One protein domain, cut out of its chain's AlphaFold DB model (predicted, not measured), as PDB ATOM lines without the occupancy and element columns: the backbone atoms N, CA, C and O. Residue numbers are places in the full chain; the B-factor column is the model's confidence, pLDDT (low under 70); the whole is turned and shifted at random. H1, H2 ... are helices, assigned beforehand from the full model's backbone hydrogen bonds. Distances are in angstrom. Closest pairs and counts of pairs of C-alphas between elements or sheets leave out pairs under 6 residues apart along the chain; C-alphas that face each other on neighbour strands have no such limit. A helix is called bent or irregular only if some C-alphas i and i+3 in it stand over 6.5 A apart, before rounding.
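What this domain is: This is residues 647 to 740 and 762 to 853 of the 861 residues of an uncharacterized protein of Theileria equi strain WA (UniProt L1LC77). What would one see first? A long helical hairpin, H3 and H4, runs along one side, with a loose, mostly crossed cluster of H1, H2 and the bent helices H5 and H6 beside it. Residues 729 to 740 of H4 stick out at one end, and a tail with H7 and H8 lies at the other. What is it built of? The printed part has 186 residues with eight named helices, H1 to H8 in that order, and no named strand: all helix. How spread out is it? It is loose, with a radius of gyration of the C-alphas of 21.8 A, and spans 79 by 47 by 35 A.

How they stand to each other: What does the first helix touch? H1, residues 647 to 661, touches arm H6b, residues 811 to 827, closest at the C-alphas of Leu 652 and Leu 815, 5.9 A. With residues 655 to 660 alone it touches arm H6a, residues 801 to 808, closest at the C-alphas of Gly 659 and Lys 808, 4.5 A. It touches arm H5b, residues 777 to 788, only at their ends, where the C-alphas of Gly 659 and Ile 778 are 5.4 A apart. What comes next along the chain? H2, residues 664 to 671, touches arm H5a, residues 766 to 774, at a shallow tilt of 15 degrees, opposite ways, closest at the C-alphas of Gln 667 and Tyr 772, 6.0 A. H3, residues 673 to 696, and H4, residues 702 to 740, form a hairpin at a shallow tilt of 20 degrees, closest at the C-alphas of Pro 675 and Ala 720, 4.6 A. With residues 687 to 695 alone H3 touches H6b, closest at the C-alphas of Ala 691 and Asn 817, 4.8 A. Where are the last helices? H7, residues 829 to 836, and H8, residues 840 to 851, touch no helix. Are the helix backbones complete? Every O i to N i+4 pair is within hydrogen-bond range in H1, H2, H3, H4, H5a, H6a, H6b and H7, against 7 of 8 in H5b and 6 of 8 in H8.

Where its parts are: Where do the helices begin and end? C-alpha 647 of H1 is at (-29.720, 17.506, 18.148), and C-alpha 851 of H8 at (-46.540, 24.665, 20.863). H4 measures 57.6 A from first to last C-alpha, H3 34.9 A, H6b 23.6 A and H1 19.8 A. Which helices deviate? By their hydrogen bonds H5, residues 766 to 788, and H6, residues 801 to 827, were each assigned as one helix, but both are bent: C-alphas 774 and 777 are 8.3 A apart, C-alphas 808 and 811 6.7 A. H8 is only just irregular, with C-alphas 841 and 844 6.6 A apart.

The domain as a whole: Is the printed part continuous? Residues 741 to 761 are not printed, and C-alphas 740 and 762 are 22.2 A apart across this cut. Which link is long? The link from H5 to H6, residues 789 to 800, is long. Where is confidence low? The pLDDT is under 70 in residues 729 to 740, 762 to 764, 790 to 798 and 826 to 853.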
ATOM      1  N   ARG A 647     -31.088  17.776  18.626       88.50
ATOM      2  CA  ARG A 647     -29.720  17.506  18.148       88.50
ATOM      3  C   ARG A 647     -29.711  16.923  16.738       88.50
ATOM      4  O   ARG A 647     -28.951  17.415  15.906       88.50
ATOM      5  N   VAL A 648     -30.567  15.942  16.434       91.31
ATOM      6  CA  VAL A 648     -30.689  15.377  15.073       91.31
ATOM      7  C   VAL A 648     -31.014  16.479  14.063       91.31
ATOM      8  O   VAL A 648     -30.351  16.587  13.027       91.31
ATOM      9  N   PHE A 649     -31.963  17.356  14.397       91.19
ATOM     10  CA  PHE A 649     -32.327  18.503  13.570       91.19
ATOM     11  C   PHE A 649     -31.160  19.482  13.375       91.19
ATOM     12  O   PHE A 649     -30.888  19.897  12.247       91.19
ATOM     13  N   MET A 650     -30.413  19.822  14.430       92.50
ATOM     14  CA  MET A 650     -29.264  20.729  14.319       92.50
ATOM     15  C   MET A 650     -28.127  20.149  13.481       92.50
ATOM     16  O   MET A 650     -27.493  20.880  12.712       92.50
ATOM     17  N   VAL A 651     -27.868  18.845  13.596       94.25
ATOM     18  CA  VAL A 651     -26.869  18.159  12.770       94.25
ATOM     19  C   VAL A 651     -27.319  18.130  11.305       94.25
ATOM     20  O   VAL A 651     -26.517  18.444  10.424       94.25
ATOM     21  N   LEU A 652     -28.601  17.854  11.031       94.31
ATOM     22  CA  LEU A 652     -29.164  17.918   9.678       94.31
ATOM     23  C   LEU A 652     -29.027  19.325   9.082       94.31
ATOM     24  O   LEU A 652     -28.515  19.477   7.973       94.31
ATOM     25  N   MET A 653     -29.412  20.360   9.831       93.62
ATOM     26  CA  MET A 653     -29.296  21.753   9.388       93.62
ATOM     27  C   MET A 653     -27.843  22.160   9.144       93.62
ATOM     28  O   MET A 653     -27.549  22.837   8.158       93.62
ATOM     29  N   SER A 654     -26.910  21.688   9.972       93.00
ATOM     30  CA  SER A 654     -25.477  21.894   9.744       93.00
ATOM     31  C   SER A 654     -25.027  21.241   8.431       93.00
ATOM     32  O   SER A 654     -24.369  21.894   7.620       93.00
ATOM     33  N   CYS A 655     -25.453  20.002   8.160       93.56
ATOM     34  CA  CYS A 655     -25.171  19.316   6.895       93.56
ATOM     35  C   CYS A 655     -25.749  20.064   5.684       93.56
ATOM     36  O   CYS A 655     -25.075  20.169   4.661       93.56
ATOM     37  N   ILE A 656     -26.952  20.636   5.796       92.88
ATOM     38  CA  ILE A 656     -27.575  21.445   4.736       92.88
ATOM     39  C   ILE A 656     -26.762  22.716   4.478       92.88
ATOM     40  O   ILE A 656     -26.408  23.007   3.331       92.88
ATOM     41  N   VAL A 657     -26.408  23.461   5.528       91.94
ATOM     42  CA  VAL A 657     -25.639  24.706   5.386       91.94
ATOM     43  C   VAL A 657     -24.303  24.449   4.701       91.94
ATOM     44  O   VAL A 657     -23.959  25.147   3.751       91.94
ATOM     45  N   ILE A 658     -23.557  23.437   5.138       90.38
ATOM     46  CA  ILE A 658     -22.208  23.166   4.621       90.38
ATOM     47  C   ILE A 658     -22.267  22.461   3.264       90.38
ATOM     48  O   ILE A 658     -21.531  22.803   2.341       90.38
ATOM     49  N   GLY A 659     -23.120  21.444   3.154       88.62
ATOM     50  CA  GLY A 659     -23.183  20.543   2.009       88.62
ATOM     51  C   GLY A 659     -23.961  21.101   0.826       88.62
ATOM     52  O   GLY A 659     -23.728  20.656  -0.297       88.62
ATOM     53  N   TRP A 660     -24.853  22.073   1.043       90.56
ATOM     54  CA  TRP A 660     -25.780  22.555   0.013       90.56
ATOM     55  C   TRP A 660     -25.820  24.077  -0.139       90.56
ATOM     56  O   TRP A 660     -25.929  24.537  -1.272       90.56
ATOM     57  N   LEU A 661     -25.700  24.862   0.939       90.00
ATOM     58  CA  LEU A 661     -25.813  26.332   0.869       90.00
ATOM     59  C   LEU A 661     -24.465  27.050   0.716       90.00
ATOM     60  O   LEU A 661     -24.355  28.029  -0.030       90.00
ATOM     61  N   TYR A 662     -23.433  26.575   1.410       89.31
ATOM     62  CA  TYR A 662     -22.100  27.161   1.359       89.31
ATOM     63  C   TYR A 662     -21.521  27.063  -0.057       89.31
ATOM     64  O   TYR A 662     -21.676  26.049  -0.730       89.31
ATOM     65  N   GLY A 663     -20.852  28.117  -0.532       85.31
ATOM     66  CA  GLY A 663     -20.185  28.105  -1.841       85.31
ATOM     67  C   GLY A 663     -21.119  27.998  -3.056       85.31
ATOM     68  O   GLY A 663     -20.638  27.807  -4.174       85.31
ATOM     69  N   THR A 664     -22.435  28.162  -2.877       85.31
ATOM     70  CA  THR A 664     -23.424  28.143  -3.972       85.31
ATOM     71  C   THR A 664     -23.123  29.174  -5.053       85.31
ATOM     72  O   THR A 664     -23.305  28.889  -6.230       85.31
ATOM     73  N   GLN A 665     -22.577  30.339  -4.694       84.81
ATOM     74  CA  GLN A 665     -22.184  31.365  -5.669       84.81
ATOM     75  C   GLN A 665     -21.106  30.871  -6.642       84.81
ATOM     76  O   GLN A 665     -21.200  31.114  -7.842       84.81
ATOM     77  N   ILE A 666     -20.130  30.103  -6.150       82.56
ATOM     78  CA  ILE A 666     -19.073  29.517  -6.984       82.56
ATOM     79  C   ILE A 666     -19.679  28.468  -7.924       82.56
ATOM     80  O   ILE A 666     -19.344  28.427  -9.105       82.56
ATOM     81  N   GLN A 667     -20.616  27.647  -7.439       85.12
ATOM     82  CA  GLN A 667     -21.324  26.680  -8.287       85.12
ATOM     83  C   GLN A 667     -22.164  27.375  -9.367       85.12
ATOM     84  O   GLN A 667     -22.150  26.954 -10.522       85.12
ATOM     85  N   ILE A 668     -22.848  28.465  -9.010       85.75
ATOM     86  CA  ILE A 668     -23.641  29.283  -9.933       85.75
ATOM     87  C   ILE A 668     -22.766  29.868 -11.043       85.75
ATOM     88  O   ILE A 668     -23.200  29.878 -12.192       85.75
ATOM     89  N   GLN A 669     -21.555  30.330 -10.724       83.00
ATOM     90  CA  GLN A 669     -20.626  30.874 -11.719       83.00
ATOM     91  C   GLN A 669     -20.217  29.836 -12.775       83.00
ATOM     92  O   GLN A 669     -20.045  30.198 -13.931       83.00
ATOM     93  N   HIS A 670     -20.103  28.554 -12.404       82.44
ATOM     94  CA  HIS A 670     -19.650  27.498 -13.319       82.44
ATOM     95  C   HIS A 670     -20.803  26.778 -14.044       82.44
ATOM     96  O   HIS A 670     -20.680  26.453 -15.219       82.44
ATOM     97  N   VAL A 671     -21.916  26.500 -13.355       81.75
ATOM     98  CA  VAL A 671     -23.028  25.670 -13.875       81.75
ATOM     99  C   VAL A 671     -24.268  26.504 -14.235       81.75
ATOM    100  O   VAL A 671     -25.106  26.084 -15.031       81.75
ATOM    101  N   GLY A 672     -24.395  27.713 -13.686       83.12
ATOM    102  CA  GLY A 672     -25.569  28.572 -13.835       83.12
ATOM    103  C   GLY A 672     -26.623  28.371 -12.738       83.12
ATOM    104  O   GLY A 672     -26.745  27.309 -12.131       83.12
ATOM    105  N   LYS A 673     -27.425  29.418 -12.491       87.00
ATOM    106  CA  LYS A 673     -28.445  29.450 -11.419       87.00
ATOM    107  C   LYS A 673     -29.534  28.384 -11.582       87.00
ATOM    108  O   LYS A 673     -29.828  27.655 -10.644       87.00
ATOM    109  N   VAL A 674     -30.135  28.311 -12.770       86.19
ATOM    110  CA  VAL A 674     -31.325  27.479 -13.027       86.19
ATOM    111  C   VAL A 674     -31.035  25.977 -12.863       86.19
ATOM    112  O   VAL A 674     -31.740  25.344 -12.081       86.19
ATOM    113  N   PRO A 675     -29.985  25.399 -13.485       86.38
ATOM    114  CA  PRO A 675     -29.695  23.971 -13.332       86.38
ATOM    115  C   PRO A 675     -29.386  23.565 -11.886       86.38
ATOM    116  O   PRO A 675     -29.807  22.499 -11.447       86.38
ATOM    117  N   LEU A 676     -28.692  24.425 -11.130       88.50
ATOM    118  CA  LEU A 676     -28.346  24.159  -9.732       88.50
ATOM    119  C   LEU A 676     -29.584  24.122  -8.826       88.50
ATOM    120  O   LEU A 676     -29.726  23.202  -8.024       88.50
ATOM    121  N   TYR A 677     -30.488  25.101  -8.947       90.44
ATOM    122  CA  TYR A 677     -31.703  25.123  -8.126       90.44
ATOM    123  C   TYR A 677     -32.650  23.973  -8.461       90.44
ATOM    124  O   TYR A 677     -33.229  23.392  -7.546       90.44
ATOM    125  N   ILE A 678     -32.758  23.594  -9.740       89.75
ATOM    126  CA  ILE A 678     -33.537  22.418 -10.145       89.75
ATOM    127  C   ILE A 678     -32.931  21.147  -9.544       89.75
ATOM    128  O   ILE A 678     -33.660  20.346  -8.964       89.75
ATOM    129  N   PHE A 679     -31.608  20.977  -9.617       91.25
ATOM    130  CA  PHE A 679     -30.924  19.828  -9.023       91.25
ATOM    131  C   PHE A 679     -31.159  19.729  -7.510       91.25
ATOM    132  O   PHE A 679     -31.608  18.698  -7.014       91.25
ATOM    133  N   ASN A 680     -30.910  20.818  -6.780       91.62
ATOM    134  CA  ASN A 680     -31.066  20.844  -5.329       91.62
ATOM    135  C   ASN A 680     -32.532  20.645  -4.916       91.62
ATOM    136  O   ASN A 680     -32.810  19.870  -4.005       91.62
ATOM    137  N   GLY A 681     -33.468  21.317  -5.592       90.50
ATOM    138  CA  GLY A 681     -34.897  21.220  -5.298       90.50
ATOM    139  C   GLY A 681     -35.446  19.817  -5.549       90.50
ATOM    140  O   GLY A 681     -36.093  19.249  -4.674       90.50
ATOM    141  N   THR A 682     -35.135  19.223  -6.705       90.94
ATOM    142  CA  THR A 682     -35.587  17.860  -7.039       90.94
ATOM    143  C   THR A 682     -35.017  16.816  -6.085       90.94
ATOM    144  O   THR A 682     -35.764  15.950  -5.633       90.94
ATOM    145  N   PHE A 683     -33.736  16.920  -5.711       92.62
ATOM    146  CA  PHE A 683     -33.138  16.024  -4.725       92.62
ATOM    147  C   PHE A 683     -33.813  16.131  -3.353       92.62
ATOM    148  O   PHE A 683     -34.211  15.110  -2.800       92.62
ATOM    149  N   TRP A 684     -33.955  17.339  -2.798       92.81
ATOM    150  CA  TRP A 684     -34.503  17.505  -1.449       92.81
ATOM    151  C   TRP A 684     -35.976  17.118  -1.362       92.81
ATOM    152  O   TRP A 684     -36.359  16.444  -0.409       92.81
ATOM    153  N   VAL A 685     -36.782  17.466  -2.371       92.50
ATOM    154  CA  VAL A 685     -38.185  17.031  -2.445       92.50
ATOM    155  C   VAL A 685     -38.265  15.507  -2.492       92.50
ATOM    156  O   VAL A 685     -38.987  14.913  -1.696       92.50
ATOM    157  N   ALA A 686     -37.476  14.857  -3.353       91.56
ATOM    158  CA  ALA A 686     -37.453  13.400  -3.425       91.56
ATOM    159  C   ALA A 686     -36.957  12.758  -2.119       91.56
ATOM    160  O   ALA A 686     -37.553  11.794  -1.654       91.56
ATOM    161  N   ASN A 687     -35.910  13.300  -1.491       92.50
ATOM    162  CA  ASN A 687     -35.365  12.772  -0.240       92.50
ATOM    163  C   ASN A 687     -36.372  12.861   0.915       92.50
ATOM    164  O   ASN A 687     -36.493  11.906   1.673       92.50
ATOM    165  N   ILE A 688     -37.114  13.970   1.030       90.19
ATOM    166  CA  ILE A 688     -38.159  14.133   2.051       90.19
ATOM    167  C   ILE A 688     -39.313  13.158   1.801       90.19
ATOM    168  O   ILE A 688     -39.754  12.499   2.736       90.19
ATOM    169  N   ILE A 689     -39.770  13.023   0.550       89.62
ATOM    170  CA  ILE A 689     -40.833  12.068   0.200       89.62
ATOM    171  C   ILE A 689     -40.402  10.643   0.551       89.62
ATOM    172  O   ILE A 689     -41.144   9.929   1.212       89.62
ATOM    173  N   VAL A 690     -39.191  10.240   0.157       89.81
ATOM    174  CA  VAL A 690     -38.676   8.896   0.446       89.81
ATOM    175  C   VAL A 690     -38.505   8.672   1.948       89.81
ATOM    176  O   VAL A 690     -38.822   7.588   2.419       89.81
ATOM    177  N   ALA A 691     -38.053   9.676   2.706       87.50
ATOM    178  CA  ALA A 691     -37.960   9.581   4.161       87.50
ATOM    179  C   ALA A 691     -39.336   9.355   4.807       87.50
ATOM    180  O   ALA A 691     -39.479   8.438   5.603       87.50
ATOM    181  N   LEU A 692     -40.356  10.123   4.410       85.56
ATOM    182  CA  LEU A 692     -41.722   9.944   4.915       85.56
ATOM    183  C   LEU A 692     -42.299   8.577   4.527       85.56
ATOM    184  O   LEU A 692     -42.889   7.901   5.362       85.56
ATOM    185  N   CYS A 693     -42.115   8.145   3.276       85.94
ATOM    186  CA  CYS A 693     -42.581   6.832   2.831       85.94
ATOM    187  C   CYS A 693     -41.887   5.678   3.571       85.94
ATOM    188  O   CYS A 693     -42.549   4.699   3.897       85.94
ATOM    189  N   GLU A 694     -40.586   5.794   3.856       84.19
ATOM    190  CA  GLU A 694     -39.832   4.794   4.624       84.19
ATOM    191  C   GLU A 694     -40.320   4.684   6.075       84.19
ATOM    192  O   GLU A 694     -40.313   3.587   6.625       84.19
ATOM    193  N   THR A 695     -40.770   5.790   6.676       79.38
ATOM    194  CA  THR A 695     -41.352   5.795   8.026       79.38
ATOM    195  C   THR A 695     -42.742   5.144   8.053       79.38
ATOM    196  O   THR A 695     -43.031   4.371   8.959       79.38
ATOM    197  N   PHE A 696     -43.594   5.388   7.047       79.00
ATOM    198  CA  PHE A 696     -44.960   4.833   7.019       79.00
ATOM    199  C   PHE A 696     -45.059   3.384   6.514       79.00
ATOM    200  O   PHE A 696     -46.021   2.693   6.852       79.00
ATOM    201  N   ASP A 697     -44.118   2.922   5.686       76.94
ATOM    202  CA  ASP A 697     -44.143   1.578   5.102       76.94
ATOM    203  C   ASP A 697     -42.943   0.734   5.555       76.94
ATOM    204  O   ASP A 697     -41.922   0.600   4.872       76.94
ATOM    205  N   GLU A 698     -43.112   0.106   6.721       70.06
ATOM    206  CA  GLU A 698     -42.143  -0.820   7.320       70.06
ATOM    207  C   GLU A 698     -42.037  -2.164   6.572       70.06
ATOM    208  O   GLU A 698     -41.153  -2.972   6.864       70.06
ATOM    209  N   THR A 699     -42.924  -2.449   5.611       74.12
ATOM    210  CA  THR A 699     -42.917  -3.743   4.905       74.12
ATOM    211  C   THR A 699     -41.797  -3.834   3.867       74.12
ATOM    212  O   THR A 699     -41.348  -4.929   3.500       74.12
ATOM    213  N   VAL A 700     -41.311  -2.680   3.404       81.12
ATOM    214  CA  VAL A 700     -40.288  -2.568   2.368       81.12
ATOM    215  C   VAL A 700     -38.894  -2.546   2.994       81.12
ATOM    216  O   VAL A 700     -38.564  -1.729   3.848       81.12
ATOM    217  N   LYS A 701     -38.024  -3.438   2.510       85.50
ATOM    218  CA  LYS A 701     -36.647  -3.582   3.007       85.50
ATOM    219  C   LYS A 701     -35.827  -2.307   2.780       85.50
ATOM    220  O   LYS A 701     -35.824  -1.756   1.678       85.50
ATOM    221  N   MET A 702     -35.001  -1.942   3.760       83.62
ATOM    222  CA  MET A 702     -34.131  -0.754   3.747       83.62
ATOM    223  C   MET A 702     -33.312  -0.552   2.447       83.62
ATOM    224  O   MET A 702     -33.298   0.568   1.927       83.62
ATOM    225  N   PRO A 703     -32.681  -1.582   1.836       86.31
ATOM    226  CA  PRO A 703     -31.899  -1.395   0.610       86.31
ATOM    227  C   PRO A 703     -32.720  -0.877  -0.576       86.31
ATOM    228  O   PRO A 703     -32.175  -0.210  -1.454       86.31
ATOM    229  N   ILE A 704     -34.023  -1.172  -0.608       88.25
ATOM    230  CA  ILE A 704     -34.924  -0.730  -1.675       88.25
ATOM    231  C   ILE A 704     -35.114   0.784  -1.576       88.25
ATOM    232  O   ILE A 704     -34.937   1.479  -2.573       88.25
ATOM    233  N   TRP A 705     -35.363   1.316  -0.377       88.56
ATOM    234  CA  TRP A 705     -35.479   2.761  -0.157       88.56
ATOM    235  C   TRP A 705     -34.194   3.514  -0.512       88.56
ATOM    236  O   TRP A 705     -34.233   4.565  -1.154       88.56
ATOM    237  N   TRP A 706     -33.033   2.945  -0.191       88.00
ATOM    238  CA  TRP A 706     -31.744   3.511  -0.599       88.00
ATOM    239  C   TRP A 706     -31.510   3.466  -2.111       88.00
ATOM    240  O   TRP A 706     -30.948   4.409  -2.673       88.00
ATOM    241  N   LEU A 707     -31.984   2.419  -2.787       90.38
ATOM    242  CA  LEU A 707     -31.974   2.343  -4.245       90.38
ATOM    243  C   LEU A 707     -32.896   3.404  -4.864       90.38
ATOM    244  O   LEU A 707     -32.497   4.052  -5.830       90.38
ATOM    245  N   VAL A 708     -34.069   3.659  -4.273       89.88
ATOM    246  CA  VAL A 708     -34.955   4.759  -4.690       89.88
ATOM    247  C   VAL A 708     -34.246   6.108  -4.545       89.88
ATOM    248  O   VAL A 708     -34.206   6.857  -5.518       89.88
ATOM    249  N   ARG A 709     -33.593   6.393  -3.406       91.00
ATOM    250  CA  ARG A 709     -32.794   7.627  -3.227       91.00
ATOM    251  C   ARG A 709     -31.717   7.777  -4.300       91.00
ATOM    252  O   ARG A 709     -31.536   8.860  -4.855       91.00
ATOM    253  N   PHE A 710     -31.010   6.693  -4.615       90.81
ATOM    254  CA  PHE A 710     -29.982   6.700  -5.653       90.81
ATOM    255  C   PHE A 710     -30.565   6.998  -7.044       90.81
ATOM    256  O   PHE A 710     -30.022   7.828  -7.776       90.81
ATOM    257  N   ILE A 711     -31.709   6.396  -7.389       91.62
ATOM    258  CA  ILE A 711     -32.433   6.693  -8.633       91.62
ATOM    259  C   ILE A 711     -32.891   8.156  -8.662       91.62
ATOM    260  O   ILE A 711     -32.731   8.815  -9.688       91.62
ATOM    261  N   SER A 712     -33.393   8.699  -7.549       89.31
ATOM    262  CA  SER A 712     -33.793  10.108  -7.452       89.31
ATOM    263  C   SER A 712     -32.626  11.064  -7.712       89.31
ATOM    264  O   SER A 712     -32.804  12.073  -8.391       89.31
ATOM    265  N   ILE A 713     -31.419  10.733  -7.241       90.25
ATOM    266  CA  ILE A 713     -30.202  11.509  -7.521       90.25
ATOM    267  C   ILE A 713     -29.873  11.485  -9.020       90.25
ATOM    268  O   ILE A 713     -29.585  12.532  -9.604       90.25
ATOM    269  N   ILE A 714     -29.939  10.313  -9.663       91.38
ATOM    270  CA  ILE A 714     -29.710  10.190 -11.112       91.38
ATOM    271  C   ILE A 714     -30.754  11.004 -11.881       91.38
ATOM    272  O   ILE A 714     -30.408  11.789 -12.764       91.38
ATOM    273  N   PHE A 715     -32.025  10.888 -11.511       91.75
ATOM    274  CA  PHE A 715     -33.109  11.643 -12.128       91.75
ATOM    275  C   PHE A 715     -32.900  13.161 -12.004       91.75
ATOM    276  O   PHE A 715     -32.950  13.873 -13.010       91.75
ATOM    277  N   ALA A 716     -32.551  13.647 -10.809       90.81
ATOM    278  CA  ALA A 716     -32.212  15.049 -10.570       90.81
ATOM    279  C   ALA A 716     -31.057  15.521 -11.470       90.81
ATOM    280  O   ALA A 716     -31.120  16.613 -12.043       90.81
ATOM    281  N   THR A 717     -30.015  14.699 -11.659       90.44
ATOM    282  CA  THR A 717     -28.913  15.061 -12.567       90.44
ATOM    283  C   THR A 717     -29.319  15.136 -14.027       90.44
ATOM    284  O   THR A 717     -28.888  16.059 -14.716       90.44
ATOM    285  N   ILE A 718     -30.151  14.208 -14.508       90.31
ATOM    286  CA  ILE A 718     -30.605  14.206 -15.901       90.31
ATOM    287  C   ILE A 718     -31.385  15.492 -16.183       90.31
ATOM    288  O   ILE A 718     -31.081  16.188 -17.152       90.31
ATOM    289  N   ILE A 719     -32.318  15.866 -15.302       89.62
ATOM    290  CA  ILE A 719     -33.096  17.103 -15.449       89.62
ATOM    291  C   ILE A 719     -32.181  18.333 -15.431       89.62
ATOM    292  O   ILE A 719     -32.335  19.231 -16.265       89.62
ATOM    293  N   ALA A 720     -31.209  18.386 -14.518       88.81
ATOM    294  CA  ALA A 720     -30.286  19.513 -14.421       88.81
ATOM    295  C   ALA A 720     -29.419  19.666 -15.684       88.81
ATOM    296  O   ALA A 720     -29.275  20.772 -16.208       88.81
ATOM    297  N   VAL A 721     -28.889  18.563 -16.222       87.38
ATOM    298  CA  VAL A 721     -28.072  18.571 -17.448       87.38
ATOM    299  C   VAL A 721     -28.911  18.928 -18.678       87.38
ATOM    300  O   VAL A 721     -28.458  19.710 -19.514       87.38
ATOM    301  N   LEU A 722     -30.143  18.417 -18.786       87.38
ATOM    302  CA  LEU A 722     -31.069  18.801 -19.858       87.38
ATOM    303  C   LEU A 722     -31.403  20.296 -19.795       87.38
ATOM    304  O   LEU A 722     -31.357  20.976 -20.819       87.38
ATOM    305  N   SER A 723     -31.649  20.826 -18.595       85.81
ATOM    306  CA  SER A 723     -31.917  22.254 -18.377       85.81
ATOM    307  C   SER A 723     -30.722  23.132 -18.761       85.81
ATOM    308  O   SER A 723     -30.897  24.205 -19.337       85.81
ATOM    309  N   TYR A 724     -29.498  22.673 -18.481       84.69
ATOM    310  CA  TYR A 724     -28.270  23.353 -18.898       84.69
ATOM    311  C   TYR A 724     -28.139  23.397 -20.428       84.69
ATOM    312  O   TYR A 724     -27.952  24.473 -20.998       84.69
ATOM    313  N   LYS A 725     -28.324  22.253 -21.102       83.62
ATOM    314  CA  LYS A 725     -28.259  22.162 -22.570       83.62
ATOM    315  C   LYS A 725     -29.341  22.988 -23.262       83.62
ATOM    316  O   LYS A 725     -29.045  23.669 -24.238       83.62
ATOM    317  N   TYR A 726     -30.568  22.970 -22.741       83.06
ATOM    318  CA  TYR A 726     -31.669  23.770 -23.278       83.06
ATOM    319  C   TYR A 726     -31.367  25.270 -23.196       83.06
ATOM    320  O   TYR A 726     -31.591  26.003 -24.154       83.06
ATOM    321  N   LYS A 727     -30.788  25.729 -22.079       77.75
ATOM    322  CA  LYS A 727     -30.427  27.139 -21.898       77.75
ATOM    323  C   LYS A 727     -29.312  27.593 -22.847       77.75
ATOM    324  O   LYS A 727     -29.398  28.692 -23.387       77.75
ATOM    325  N   ILE A 728     -28.288  26.764 -23.061       72.25
ATOM    326  CA  ILE A 728     -27.220  27.057 -24.031       72.25
ATOM    327  C   ILE A 728     -27.778  27.082 -25.455       72.25
ATOM    328  O   ILE A 728     -27.510  28.026 -26.194       72.25
ATOM    329  N   GLY A 729     -28.609  26.098 -25.818       66.56
ATOM    330  CA  GLY A 729     -29.269  26.055 -27.124       66.56
ATOM    331  C   GLY A 729     -30.163  27.272 -27.380       66.56
ATOM    332  O   GLY A 729     -30.102  27.860 -28.455       66.56
ATOM    333  N   GLY A 730     -30.930  27.711 -26.377       64.94
ATOM    334  CA  GLY A 730     -31.754  28.921 -26.463       64.94
ATOM    335  C   GLY A 730     -30.931  30.206 -26.612       64.94
ATOM    336  O   GLY A 730     -31.250  31.040 -27.453       64.94
ATOM    337  N   SER A 731     -29.832  30.339 -25.861       61.25
ATOM    338  CA  SER A 731     -28.938  31.503 -25.956       61.25
ATOM    339  C   SER A 731     -28.214  31.591 -27.303       61.25
ATOM    340  O   SER A 731     -27.971  32.695 -27.785       61.25
ATOM    341  N   LEU A 732     -27.851  30.457 -27.907       59.75
ATOM    342  CA  LEU A 732     -27.241  30.414 -29.240       59.75
ATOM    343  C   LEU A 732     -28.243  30.806 -30.331       59.75
ATOM    344  O   LEU A 732     -27.881  31.532 -31.256       59.75
ATOM    345  N   ASN A 733     -29.500  30.380 -30.196       60.12
ATOM    346  CA  ASN A 733     -30.558  30.718 -31.145       60.12
ATOM    347  C   ASN A 733     -30.933  32.210 -31.087       60.12
ATOM    348  O   ASN A 733     -31.016  32.835 -32.138       60.12
ATOM    349  N   GLU A 734     -31.059  32.816 -29.897       59.69
ATOM    350  CA  GLU A 734     -31.330  34.262 -29.761       59.69
ATOM    351  C   GLU A 734     -30.195  35.144 -30.309       59.69
ATOM    352  O   GLU A 734     -30.449  36.196 -30.896       59.69
ATOM    353  N   VAL A 735     -28.932  34.739 -30.126       58.31
ATOM    354  CA  VAL A 735     -27.779  35.463 -30.689       58.31
ATOM    355  C   VAL A 735     -27.717  35.281 -32.208       58.31
ATOM    356  O   VAL A 735     -27.430  36.237 -32.926       58.31
ATOM    357  N   GLY A 736     -28.032  34.085 -32.712       57.38
ATOM    358  CA  GLY A 736     -28.151  33.827 -34.147       57.38
ATOM    359  C   GLY A 736     -29.232  34.684 -34.805       57.38
ATOM    360  O   GLY A 736     -28.984  35.295 -35.839       57.38
ATOM    361  N   GLU A 737     -30.401  34.796 -34.176       57.19
ATOM    362  CA  GLU A 737     -31.536  35.560 -34.697       57.19
ATOM    363  C   GLU A 737     -31.274  37.075 -34.665       57.19
ATOM    364  O   GLU A 737     -31.490  37.745 -35.674       57.19
ATOM    365  N   LYS A 738     -30.680  37.601 -33.581       58.12
ATOM    366  CA  LYS A 738     -30.255  39.014 -33.490       58.12
ATOM    367  C   LYS A 738     -29.182  39.391 -34.512       58.12
ATOM    368  O   LYS A 738     -29.196  40.502 -35.037       58.12
ATOM    369  N   ASN A 739     -28.263  38.475 -34.810       54.62
ATOM    370  CA  ASN A 739     -27.246  38.700 -35.834       54.62
ATOM    371  C   ASN A 739     -27.859  38.696 -37.241       54.62
ATOM    372  O   ASN A 739     -27.478  39.517 -38.067       54.62
ATOM    373  N   VAL A 740     -28.836  37.824 -37.513       59.31
ATOM    374  CA  VAL A 740     -29.551  37.801 -38.801       59.31
ATOM    375  C   VAL A 740     -30.400  39.064 -38.992       59.31
ATOM    376  O   VAL A 740     -30.415  39.616 -40.092       59.31
ATOM    377  N   GLY A 762     -17.017  28.041 -23.451       45.44
ATOM    378  CA  GLY A 762     -16.925  26.800 -24.211       45.44
ATOM    379  C   GLY A 762     -17.621  25.670 -23.452       45.44
ATOM    380  O   GLY A 762     -17.514  25.607 -22.226       45.44
ATOM    381  N   ASP A 763     -18.343  24.826 -24.193       60.91
ATOM    382  CA  ASP A 763     -19.091  23.648 -23.738       60.91
ATOM    383  C   ASP A 763     -18.328  22.934 -22.605       60.91
ATOM    384  O   ASP A 763     -17.373  22.184 -22.838       60.91
ATOM    385  N   LEU A 764     -18.671  23.245 -21.346       67.06
ATOM    386  CA  LEU A 764     -17.946  22.694 -20.208       67.06
ATOM    387  C   LEU A 764     -18.112  21.177 -20.274       67.06
ATOM    388  O   LEU A 764     -19.245  20.692 -20.380       67.06
ATOM    389  N   PRO A 765     -17.020  20.396 -20.198       80.81
ATOM    390  CA  PRO A 765     -17.139  18.955 -20.290       80.81
ATOM    391  C   PRO A 765     -18.091  18.473 -19.194       80.81
ATOM    392  O   PRO A 765     -17.990  18.900 -18.042       80.81
ATOM    393  N   ILE A 766     -19.004  17.563 -19.546       80.69
ATOM    394  CA  ILE A 766     -20.063  17.058 -18.650       80.69
ATOM    395  C   ILE A 766     -19.477  16.606 -17.304       80.69
ATOM    396  O   ILE A 766     -20.069  16.832 -16.253       80.69
ATOM    397  N   LYS A 767     -18.261  16.047 -17.316       85.38
ATOM    398  CA  LYS A 767     -17.509  15.670 -16.112       85.38
ATOM    399  C   LYS A 767     -17.315  16.833 -15.128       85.38
ATOM    400  O   LYS A 767     -17.459  16.634 -13.925       85.38
ATOM    401  N   THR A 768     -17.002  18.030 -15.617       83.25
ATOM    402  CA  THR A 768     -16.823  19.232 -14.792       83.25
ATOM    403  C   THR A 768     -18.158  19.705 -14.228       83.25
ATOM    404  O   THR A 768     -18.243  20.002 -13.040       83.25
ATOM    405  N   ILE A 769     -19.225  19.683 -15.033       82.38
ATOM    406  CA  ILE A 769     -20.582  20.028 -14.578       82.38
ATOM    407  C   ILE A 769     -21.022  19.085 -13.450       82.38
ATOM    408  O   ILE A 769     -21.438  19.541 -12.385       82.38
ATOM    409  N   LEU A 770     -20.857  17.772 -13.644       85.62
ATOM    410  CA  LEU A 770     -21.164  16.765 -12.627       85.62
ATOM    411  C   LEU A 770     -20.320  16.978 -11.365       85.62
ATOM    412  O   LEU A 770     -20.860  16.956 -10.264       85.62
ATOM    413  N   TYR A 771     -19.021  17.254 -11.497       87.81
ATOM    414  CA  TYR A 771     -18.171  17.549 -10.344       87.81
ATOM    415  C   TYR A 771     -18.699  18.737  -9.524       87.81
ATOM    416  O   TYR A 771     -18.825  18.629  -8.302       87.81
ATOM    417  N   TYR A 772     -19.061  19.848 -10.174       85.25
ATOM    418  CA  TYR A 772     -19.578  21.022  -9.468       85.25
ATOM    419  C   TYR A 772     -20.956  20.790  -8.840       85.25
ATOM    420  O   TYR A 772     -21.186  21.282  -7.733       85.25
ATOM    421  N   LEU A 773     -21.837  20.011  -9.478       84.44
ATOM    422  CA  LEU A 773     -23.136  19.624  -8.912       84.44
ATOM    423  C   LEU A 773     -22.971  18.710  -7.685       84.44
ATOM    424  O   LEU A 773     -23.490  19.002  -6.603       84.44
ATOM    425  N   TYR A 774     -22.190  17.634  -7.818       86.62
ATOM    426  CA  TYR A 774     -22.054  16.616  -6.777       86.62
ATOM    427  C   TYR A 774     -21.158  17.039  -5.617       86.62
ATOM    428  O   TYR A 774     -21.545  16.857  -4.465       86.62
ATOM    429  N   PHE A 775     -19.996  17.637  -5.882       84.69
ATOM    430  CA  PHE A 775     -18.953  17.850  -4.865       84.69
ATOM    431  C   PHE A 775     -18.440  19.286  -4.768       84.69
ATOM    432  O   PHE A 775     -17.858  19.643  -3.748       84.69
ATOM    433  N   GLY A 776     -18.665  20.116  -5.791       78.38
ATOM    434  CA  GLY A 776     -17.973  21.397  -5.958       78.38
ATOM    435  C   GLY A 776     -17.975  22.319  -4.738       78.38
ATOM    436  O   GLY A 776     -16.933  22.872  -4.402       78.38
ATOM    437  N   ASN A 777     -19.106  22.467  -4.048       86.00
ATOM    438  CA  ASN A 777     -19.212  23.337  -2.877       86.00
ATOM    439  C   ASN A 777     -18.466  22.808  -1.644       86.00
ATOM    440  O   ASN A 777     -17.606  23.496  -1.088       86.00
ATOM    441  N   ILE A 778     -18.784  21.587  -1.225       86.56
ATOM    442  CA  ILE A 778     -18.235  21.002  -0.003       86.56
ATOM    443  C   ILE A 778     -16.746  20.684  -0.152       86.56
ATOM    444  O   ILE A 778     -15.973  20.873   0.783       86.56
ATOM    445  N   GLU A 779     -16.317  20.284  -1.346       86.06
ATOM    446  CA  GLU A 779     -14.916  19.987  -1.619       86.06
ATOM    447  C   GLU A 779     -14.076  21.263  -1.699       86.06
ATOM    448  O   GLU A 779     -12.933  21.289  -1.235       86.06
ATOM    449  N   HIS A 780     -14.659  22.358  -2.202       85.50
ATOM    450  CA  HIS A 780     -14.041  23.673  -2.099       85.50
ATOM    451  C   HIS A 780     -13.862  24.069  -0.630       85.50
ATOM    452  O   HIS A 780     -12.746  24.397  -0.230       85.50
ATOM    453  N   PHE A 781     -14.911  23.966   0.195       85.88
ATOM    454  CA  PHE A 781     -14.822  24.234   1.634       85.88
ATOM    455  C   PHE A 781     -13.723  23.400   2.304       85.88
ATOM    456  O   PHE A 781     -12.812  23.956   2.918       85.88
ATOM    457  N   ARG A 782     -13.751  22.075   2.114       86.69
ATOM    458  CA  ARG A 782     -12.761  21.140   2.660       86.69
ATOM    459  C   ARG A 782     -11.345  21.524   2.243       86.69
ATOM    460  O   ARG A 782     -10.457  21.595   3.091       86.69
ATOM    461  N   SER A 783     -11.127  21.823   0.959       82.06
ATOM    462  CA  SER A 783      -9.817  22.239   0.458       82.06
ATOM    463  C   SER A 783      -9.345  23.555   1.073       82.06
ATOM    464  O   SER A 783      -8.137  23.704   1.253       82.06
ATOM    465  N   GLN A 784     -10.231  24.513   1.353       81.50
ATOM    466  CA  GLN A 784      -9.844  25.777   1.984       81.50
ATOM    467  C   GLN A 784      -9.532  25.594   3.467       81.50
ATOM    468  O   GLN A 784      -8.506  26.074   3.945       81.50
ATOM    469  N   VAL A 785     -10.361  24.836   4.184       81.00
ATOM    470  CA  VAL A 785     -10.147  24.546   5.605       81.00
ATOM    471  C   VAL A 785      -8.858  23.752   5.806       81.00
ATOM    472  O   VAL A 785      -8.031  24.154   6.619       81.00
ATOM    473  N   CYS A 786      -8.609  22.712   5.002       77.12
ATOM    474  CA  CYS A 786      -7.389  21.899   5.091       77.12
ATOM    475  C   CYS A 786      -6.097  22.683   4.803       77.12
ATOM    476  O   CYS A 786      -5.013  22.224   5.162       77.12
ATOM    477  N   ARG A 787      -6.177  23.844   4.132       72.31
ATOM    478  CA  ARG A 787      -5.015  24.728   3.930       72.31
ATOM    479  C   ARG A 787      -4.635  25.478   5.201       72.31
ATOM    480  O   ARG A 787      -3.452  25.720   5.414       72.31
ATOM    481  N   ILE A 788      -5.624  25.866   6.002       71.38
ATOM    482  CA  ILE A 788      -5.438  26.706   7.194       71.38
ATOM    483  C   ILE A 788      -5.241  25.832   8.431       71.38
ATOM    484  O   ILE A 788      -4.345  26.085   9.232       71.38
ATOM    485  N   THR A 789      -6.051  24.784   8.551       72.69
ATOM    486  CA  THR A 789      -6.015  23.800   9.625       72.69
ATOM    487  C   THR A 789      -5.713  22.436   9.013       72.69
ATOM    488  O   THR A 789      -6.630  21.772   8.521       72.69
ATOM    489  N   PRO A 790      -4.444  21.995   8.996       68.38
ATOM    490  CA  PRO A 790      -4.135  20.650   8.534       68.38
ATOM    491  C   PRO A 790      -4.766  19.632   9.494       68.38
ATOM    492  O   PRO A 790      -4.554  19.725  10.696       68.38
ATOM    493  N   MET A 791      -5.523  18.663   8.968       68.75
ATOM    494  CA  MET A 791      -6.050  17.504   9.716       68.75
ATOM    495  C   MET A 791      -5.488  16.196   9.144       68.75
ATOM    496  O   MET A 791      -6.219  15.251   8.860       68.75
ATOM    497  N   ASN A 792      -4.176  16.164   8.905       63.19
ATOM    498  CA  ASN A 792      -3.552  15.124   8.081       63.19
ATOM    499  C   ASN A 792      -2.770  14.075   8.885       63.19
ATOM    500  O   ASN A 792      -2.366  13.071   8.303       63.19
ATOM    501  N   ARG A 793      -2.521  14.283  10.188       60.62
ATOM    502  CA  ARG A 793      -1.662  13.381  10.978       60.62
ATOM    503  C   ARG A 793      -2.259  11.997  11.197       60.62
ATOM    504  O   ARG A 793      -1.519  11.021  11.151       60.62
ATOM    505  N   VAL A 794      -3.572  11.892  11.385       59.19
ATOM    506  CA  VAL A 794      -4.245  10.605  11.636       59.19
ATOM    507  C   VAL A 794      -4.691   9.947  10.324       59.19
ATOM    508  O   VAL A 794      -5.878   9.741  10.079       59.19
ATOM    509  N   GLY A 795      -3.729   9.666   9.440       52.62
ATOM    510  CA  GLY A 795      -3.880   8.698   8.342       52.62
ATOM    511  C   GLY A 795      -5.052   8.905   7.370       52.62
ATOM    512  O   GLY A 795      -5.520   7.935   6.786       52.62
ATOM    513  N   GLY A 796      -5.555  10.131   7.194       55.91
ATOM    514  CA  GLY A 796      -6.684  10.402   6.295       55.91
ATOM    515  C   GLY A 796      -8.055   9.944   6.817       55.91
ATOM    516  O   GLY A 796      -8.977   9.767   6.031       55.91
ATOM    517  N   VAL A 797      -8.249   9.752   8.123       61.28
ATOM    518  CA  VAL A 797      -9.606   9.507   8.662       61.28
ATOM    519  C   VAL A 797     -10.405  10.815   8.754       61.28
ATOM    520  O   VAL A 797     -11.605  10.847   8.491       61.28
ATOM    521  N   SER A 798      -9.734  11.925   9.063       63.81
ATOM    522  CA  SER A 798     -10.340  13.257   9.158       63.81
ATOM    523  C   SER A 798     -10.253  14.017   7.831       63.81
ATOM    524  O   SER A 798      -9.210  14.031   7.183       63.81
ATOM    525  N   MET A 799     -11.342  14.695   7.445       71.75
ATOM    526  CA  MET A 799     -11.395  15.610   6.290       71.75
ATOM    527  C   MET A 799     -10.949  14.996   4.944       71.75
ATOM    528  O   MET A 799     -10.307  15.666   4.132       71.75
ATOM    529  N   THR A 800     -11.306  13.740   4.660       79.25
ATOM    530  CA  THR A 800     -11.121  13.121   3.330       79.25
ATOM    531  C   THR A 800     -12.262  13.404   2.362       79.25
ATOM    532  O   THR A 800     -13.259  14.019   2.706       79.25
ATOM    533  N   ILE A 801     -12.151  12.935   1.119       79.62
ATOM    534  CA  ILE A 801     -13.270  12.977   0.165       79.62
ATOM    535  C   ILE A 801     -14.482  12.197   0.709       79.62
ATOM    536  O   ILE A 801     -15.620  12.610   0.496       79.62
ATOM    537  N   LEU A 802     -14.245  11.122   1.477       82.50
ATOM    538  CA  LEU A 802     -15.304  10.399   2.185       82.50
ATOM    539  C   LEU A 802     -16.092  11.338   3.107       82.50
ATOM    540  O   LEU A 802     -17.309  11.275   3.118       82.50
ATOM    541  N   TRP A 803     -15.423  12.268   3.797       86.69
ATOM    542  CA  TRP A 803     -16.074  13.284   4.631       86.69
ATOM    543  C   TRP A 803     -17.044  14.156   3.818       86.69
ATOM    544  O   TRP A 803     -18.183  14.360   4.231       86.69
ATOM    545  N   SER A 804     -16.632  14.609   2.629       87.44
ATOM    546  CA  SER A 804     -17.481  15.400   1.725       87.44
ATOM    547  C   SER A 804     -18.718  14.612   1.267       87.44
ATOM    548  O   SER A 804     -19.829  15.144   1.249       87.44
ATOM    549  N   ILE A 805     -18.541  13.329   0.928       89.19
ATOM    550  CA  ILE A 805     -19.641  12.427   0.548       89.19
ATOM    551  C   ILE A 805     -20.582  12.202   1.736       89.19
ATOM    552  O   ILE A 805     -21.801  12.308   1.597       89.19
ATOM    553  N   SER A 806     -20.003  11.924   2.901       89.81
ATOM    554  CA  SER A 806     -20.707  11.663   4.146       89.81
ATOM    555  C   SER A 806     -21.628  12.813   4.519       89.81
ATOM    556  O   SER A 806     -22.817  12.592   4.699       89.81
ATOM    557  N   ILE A 807     -21.128  14.046   4.573       88.69
ATOM    558  CA  ILE A 807     -21.931  15.198   5.008       88.69
ATOM    559  C   ILE A 807     -23.038  15.531   4.014       88.69
ATOM    560  O   ILE A 807     -24.177  15.772   4.412       88.69
ATOM    561  N   LYS A 808     -22.709  15.562   2.718       91.19
ATOM    562  CA  LYS A 808     -23.640  16.051   1.700       91.19
ATOM    563  C   LYS A 808     -24.742  15.048   1.364       91.19
ATOM    564  O   LYS A 808     -25.866  15.467   1.103       91.19
ATOM    565  N   TRP A 809     -24.421  13.755   1.365       91.38
ATOM    566  CA  TRP A 809     -25.328  12.703   0.900       91.38
ATOM    567  C   TRP A 809     -25.751  11.778   2.038       91.38
ATOM    568  O   TRP A 809     -26.919  11.766   2.415       91.38
ATOM    569  N   VAL A 810     -24.807  11.034   2.616       90.88
ATOM    570  CA  VAL A 810     -25.115   9.942   3.556       90.88
ATOM    571  C   VAL A 810     -25.796  10.464   4.823       90.88
ATOM    572  O   VAL A 810     -26.866   9.984   5.187       90.88
ATOM    573  N   ALA A 811     -25.212  11.481   5.458       91.38
ATOM    574  CA  ALA A 811     -25.737  12.108   6.662       91.38
ATOM    575  C   ALA A 811     -27.066  12.810   6.384       91.38
ATOM    576  O   ALA A 811     -28.005  12.609   7.136       91.38
ATOM    577  N   SER A 812     -27.187  13.570   5.288       91.56
ATOM    578  CA  SER A 812     -28.459  14.219   4.931       91.56
ATOM    579  C   SER A 812     -29.598  13.208   4.759       91.56
ATOM    580  O   SER A 812     -30.660  13.404   5.337       91.56
ATOM    581  N   CYS A 813     -29.375  12.097   4.052       91.12
ATOM    582  CA  CYS A 813     -30.397  11.061   3.876       91.12
ATOM    583  C   CYS A 813     -30.739  10.341   5.190       91.12
ATOM    584  O   CYS A 813     -31.910  10.231   5.542       91.12
ATOM    585  N   LEU A 814     -29.730   9.883   5.940       90.50
ATOM    586  CA  LEU A 814     -29.944   9.168   7.203       90.50
ATOM    587  C   LEU A 814     -30.599  10.046   8.279       90.50
ATOM    588  O   LEU A 814     -31.475   9.585   9.008       90.50
ATOM    589  N   LEU A 815     -30.185  11.311   8.386       92.44
ATOM    590  CA  LEU A 815     -30.736  12.252   9.360       92.44
ATOM    591  C   LEU A 815     -32.149  12.694   8.983       92.44
ATOM    592  O   LEU A 815     -32.946  12.913   9.885       92.44
ATOM    593  N   SER A 816     -32.485  12.793   7.691       91.12
ATOM    594  CA  SER A 816     -33.874  13.024   7.267       91.12
ATOM    595  C   SER A 816     -34.797  11.882   7.693       91.12
ATOM    596  O   SER A 816     -35.881  12.159   8.193       91.12
ATOM    597  N   ASN A 817     -34.352  10.627   7.580       89.50
ATOM    598  CA  ASN A 817     -35.116   9.478   8.081       89.50
ATOM    599  C   ASN A 817     -35.242   9.497   9.593       89.50
ATOM    600  O   ASN A 817     -36.331   9.367  10.129       89.50
ATOM    601  N   THR A 818     -34.120   9.715  10.279       88.50
ATOM    602  CA  THR A 818     -34.111   9.768  11.743       88.50
ATOM    603  C   THR A 818     -35.033  10.880  12.244       88.50
ATOM    604  O   THR A 818     -35.726  10.702  13.235       88.50
ATOM    605  N   LEU A 819     -35.069  12.023  11.552       88.25
ATOM    606  CA  LEU A 819     -35.980  13.116  11.871       88.25
ATOM    607  C   LEU A 819     -37.446  12.709  11.677       88.25
ATOM    608  O   LEU A 819     -38.257  13.025  12.539       88.25
ATOM    609  N   ALA A 820     -37.775  12.021  10.578       85.25
ATOM    610  CA  ALA A 820     -39.129  11.534  10.313       85.25
ATOM    611  C   ALA A 820     -39.581  10.507  11.366       85.25
ATOM    612  O   ALA A 820     -40.655  10.668  11.937       85.25
ATOM    613  N   ASP A 821     -38.721   9.545  11.708       83.00
ATOM    614  CA  ASP A 821     -39.002   8.526  12.725       83.00
ATOM    615  C   ASP A 821     -39.195   9.141  14.120       83.00
ATOM    616  O   ASP A 821     -40.094   8.755  14.859       83.00
ATOM    617  N   VAL A 822     -38.374  10.129  14.503       76.75
ATOM    618  CA  VAL A 822     -38.541  10.810  15.798       76.75
ATOM    619  C   VAL A 822     -39.796  11.684  15.798       76.75
ATOM    620  O   VAL A 822     -40.465  11.785  16.823       76.75
ATOM    621  N   LEU A 823     -40.140  12.312  14.669       75.62
ATOM    622  CA  LEU A 823     -41.384  13.071  14.545       75.62
ATOM    623  C   LEU A 823     -42.601  12.149  14.710       75.62
ATOM    624  O   LEU A 823     -43.520  12.501  15.443       75.62
ATOM    625  N   GLU A 824     -42.581  10.966  14.092       79.56
ATOM    626  CA  GLU A 824     -43.594   9.922  14.280       79.56
ATOM    627  C   GLU A 824     -43.678   9.489  15.754       79.56
ATOM    628  O   GLU A 824     -44.761   9.513  16.333       79.56
ATOM    629  N   GLU A 825     -42.541   9.177  16.391       73.50
ATOM    630  CA  GLU A 825     -42.476   8.765  17.804       73.50
ATOM    631  C   GLU A 825     -43.077   9.846  18.723       73.50
ATOM    632  O   GLU A 825     -43.873   9.532  19.606       73.50
ATOM    633  N   VAL A 826     -42.775  11.127  18.474       67.62
ATOM    634  CA  VAL A 826     -43.320  12.277  19.223       67.62
ATOM    635  C   VAL A 826     -44.819  12.489  18.988       67.62
ATOM    636  O   VAL A 826     -45.511  12.938  19.903       67.62
ATOM    637  N   ILE A 827     -45.315  12.197  17.785       68.00
ATOM    638  CA  ILE A 827     -46.736  12.324  17.430       68.00
ATOM    639  C   ILE A 827     -47.552  11.126  17.948       68.00
ATOM    640  O   ILE A 827     -48.753  11.268  18.166       68.00
ATOM    641  N   SER A 828     -46.918   9.974  18.181       66.94
ATOM    642  CA  SER A 828     -47.589   8.752  18.635       66.94
ATOM    643  C   SER A 828     -48.281   8.892  20.005       66.94
ATOM    644  O   SER A 828     -47.826   9.608  20.907       66.94
ATOM    645  N   ASP A 829     -49.390   8.161  20.175       48.97
ATOM    646  CA  ASP A 829     -50.287   8.244  21.341       48.97
ATOM    647  C   ASP A 829     -49.605   7.923  22.690       48.97
ATOM    648  O   ASP A 829     -50.046   8.399  23.740       48.97
ATOM    649  N   ASP A 830     -48.495   7.181  22.688       49.19
ATOM    650  CA  ASP A 830     -47.761   6.795  23.902       49.19
ATOM    651  C   ASP A 830     -47.134   8.003  24.626       49.19
ATOM    652  O   ASP A 830     -47.142   8.099  25.864       49.19
ATOM    653  N   ILE A 831     -46.646   8.992  23.871       53.50
ATOM    654  CA  ILE A 831     -46.121  10.237  24.444       53.50
ATOM    655  C   ILE A 831     -47.275  11.167  24.837       53.50
ATOM    656  O   ILE A 831     -47.210  11.806  25.893       53.50
ATOM    657  N   ALA A 832     -48.372  11.180  24.074       45.06
ATOM    658  CA  ALA A 832     -49.581  11.932  24.412       45.06
ATOM    659  C   ALA A 832     -50.200  11.474  25.750       45.06
ATOM    660  O   ALA A 832     -50.597  12.311  26.570       45.06
ATOM    661  N   MET A 833     -50.208  10.165  26.034       44.94
ATOM    662  CA  MET A 833     -50.620   9.621  27.335       44.94
ATOM    663  C   MET A 833     -49.704  10.094  28.471       44.94
ATOM    664  O   MET A 833     -50.193  10.535  29.514       44.94
ATOM    665  N   THR A 834     -48.388  10.119  28.251       49.31
ATOM    666  CA  THR A 834     -47.422  10.574  29.265       49.31
ATOM    667  C   THR A 834     -47.523  12.085  29.535       49.31
ATOM    668  O   THR A 834     -47.380  12.533  30.676       49.31
ATOM    669  N   ILE A 835     -47.839  12.890  28.514       51.09
ATOM    670  CA  ILE A 835     -48.102  14.337  28.633       51.09
ATOM    671  C   ILE A 835     -49.404  14.602  29.407       51.09
ATOM    672  O   ILE A 835     -49.497  15.569  30.176       51.09
ATOM    673  N   ASN A 836     -50.412  13.740  29.256       46.69
ATOM    674  CA  ASN A 836     -51.684  13.888  29.957       46.69
ATOM    675  C   ASN A 836     -51.556  13.730  31.480       46.69
ATOM    676  O   ASN A 836     -52.288  14.414  32.204       46.69
ATOM    677  N   GLU A 837     -50.571  12.964  31.955       49.00
ATOM    678  CA  GLU A 837     -50.236  12.792  33.378       49.00
ATOM    679  C   GLU A 837     -49.424  13.947  33.999       49.00
ATOM    680  O   GLU A 837     -49.243  13.999  35.221       49.00
ATOM    681  N   VAL A 838     -48.933  14.900  33.196       51.50
ATOM    682  CA  VAL A 838     -48.186  16.067  33.695       51.50
ATOM    683  C   VAL A 838     -49.140  17.041  34.405       51.50
ATOM    684  O   VAL A 838     -50.240  17.335  33.930       51.50
ATOM    685  N   SER A 839     -48.740  17.569  35.567       43.72
ATOM    686  CA  SER A 839     -49.600  18.461  36.357       43.72
ATOM    687  C   SER A 839     -49.927  19.764  35.604       43.72
ATOM    688  O   SER A 839     -49.100  20.302  34.864       43.72
ATOM    689  N   LYS A 840     -51.142  20.307  35.796       46.69
ATOM    690  CA  LYS A 840     -51.635  21.520  35.099       46.69
ATOM    691  C   LYS A 840     -50.719  22.748  35.245       46.69
ATOM    692  O   LYS A 840     -50.722  23.604  34.368       46.69
ATOM    693  N   THR A 841     -49.930  22.834  36.316       46.66
ATOM    694  CA  THR A 841     -48.974  23.926  36.574       46.66
ATOM    695  C   THR A 841     -47.679  23.802  35.769       46.66
ATOM    696  O   THR A 841     -47.105  24.821  35.398       46.66
ATOM    697  N   SER A 842     -47.249  22.579  35.445       47.03
ATOM    698  CA  SER A 842     -46.076  22.326  34.593       47.03
ATOM    699  C   SER A 842     -46.446  22.179  33.115       47.03
ATOM    700  O   SER A 842     -45.585  22.331  32.260       47.03
ATOM    701  N   LYS A 843     -47.731  21.967  32.795       46.62
ATOM    702  CA  LYS A 843     -48.227  21.872  31.414       46.62
ATOM    703  C   LYS A 843     -47.936  23.113  30.575       46.62
ATOM    704  O   LYS A 843     -47.573  22.949  29.425       46.62
ATOM    705  N   TRP A 844     -48.041  24.330  31.108       46.81
ATOM    706  CA  TRP A 844     -47.833  25.564  30.329       46.81
ATOM    707  C   TRP A 844     -46.402  25.774  29.806       46.81
ATOM    708  O   TRP A 844     -46.270  26.090  28.627       46.81
ATOM    709  N   PRO A 845     -45.323  25.577  30.590       49.31
ATOM    710  CA  PRO A 845     -43.967  25.617  30.041       49.31
ATOM    711  C   PRO A 845     -43.675  24.444  29.090       49.31
ATOM    712  O   PRO A 845     -43.012  24.645  28.077       49.31
ATOM    713  N   THR A 846     -44.211  23.245  29.346       45.12
ATOM    714  CA  THR A 846     -44.039  22.088  28.446       45.12
ATOM    715  C   THR A 846     -44.811  22.261  27.128       45.12
ATOM    716  O   THR A 846     -44.261  21.998  26.064       45.12
ATOM    717  N   LEU A 847     -46.035  22.803  27.172       43.72
ATOM    718  CA  LEU A 847     -46.846  23.202  26.012       43.72
ATOM    719  C   LEU A 847     -46.302  24.450  25.318       43.72
ATOM    720  O   LEU A 847     -46.503  24.592  24.125       43.72
ATOM    721  N   GLY A 848     -45.612  25.353  26.015       46.69
ATOM    722  CA  GLY A 848     -44.931  26.491  25.391       46.69
ATOM    723  C   GLY A 848     -43.729  26.050  24.553       46.69
ATOM    724  O   GLY A 848     -43.495  26.592  23.479       46.69
ATOM    725  N   ILE A 849     -43.005  25.023  25.011       44.72
ATOM    726  CA  ILE A 849     -41.900  24.394  24.270       44.72
ATOM    727  C   ILE A 849     -42.434  23.505  23.131       44.72
ATOM    728  O   ILE A 849     -41.855  23.493  22.048       44.72
ATOM    729  N   TRP A 850     -43.555  22.808  23.333       39.75
ATOM    730  CA  TRP A 850     -44.186  21.954  22.315       39.75
ATOM    731  C   TRP A 850     -44.995  22.748  21.269       39.75
ATOM    732  O   TRP A 850     -44.929  22.461  20.081       39.75
ATOM    733  N   GLY A 851     -45.674  23.816  21.687       36.31
ATOM    734  CA  GLY A 851     -46.540  24.665  20.863       36.31
ATOM    735  C   GLY A 851     -45.805  25.488  19.805       36.31
ATOM    736  O   GLY A 851     -46.417  25.905  18.827       36.31
ATOM    737  N   ILE A 852     -44.486  25.668  19.944       37.88
ATOM    738  CA  ILE A 852     -43.637  26.241  18.886       37.88
ATOM    739  C   ILE A 852     -43.454  25.244  17.722       37.88
ATOM    740  O   ILE A 852     -43.171  25.665  16.604       37.88
ATOM    741  N   ASN A 853     -43.672  23.944  17.951       32.84
ATOM    742  CA  ASN A 853     -43.534  22.889  16.943       32.84
ATOM    743  C   ASN A 853     -44.881  22.438  16.335       32.84
ATOM    744  O   ASN A 853     -44.894  21.782  15.298       32.84
TER     745      ASN A 853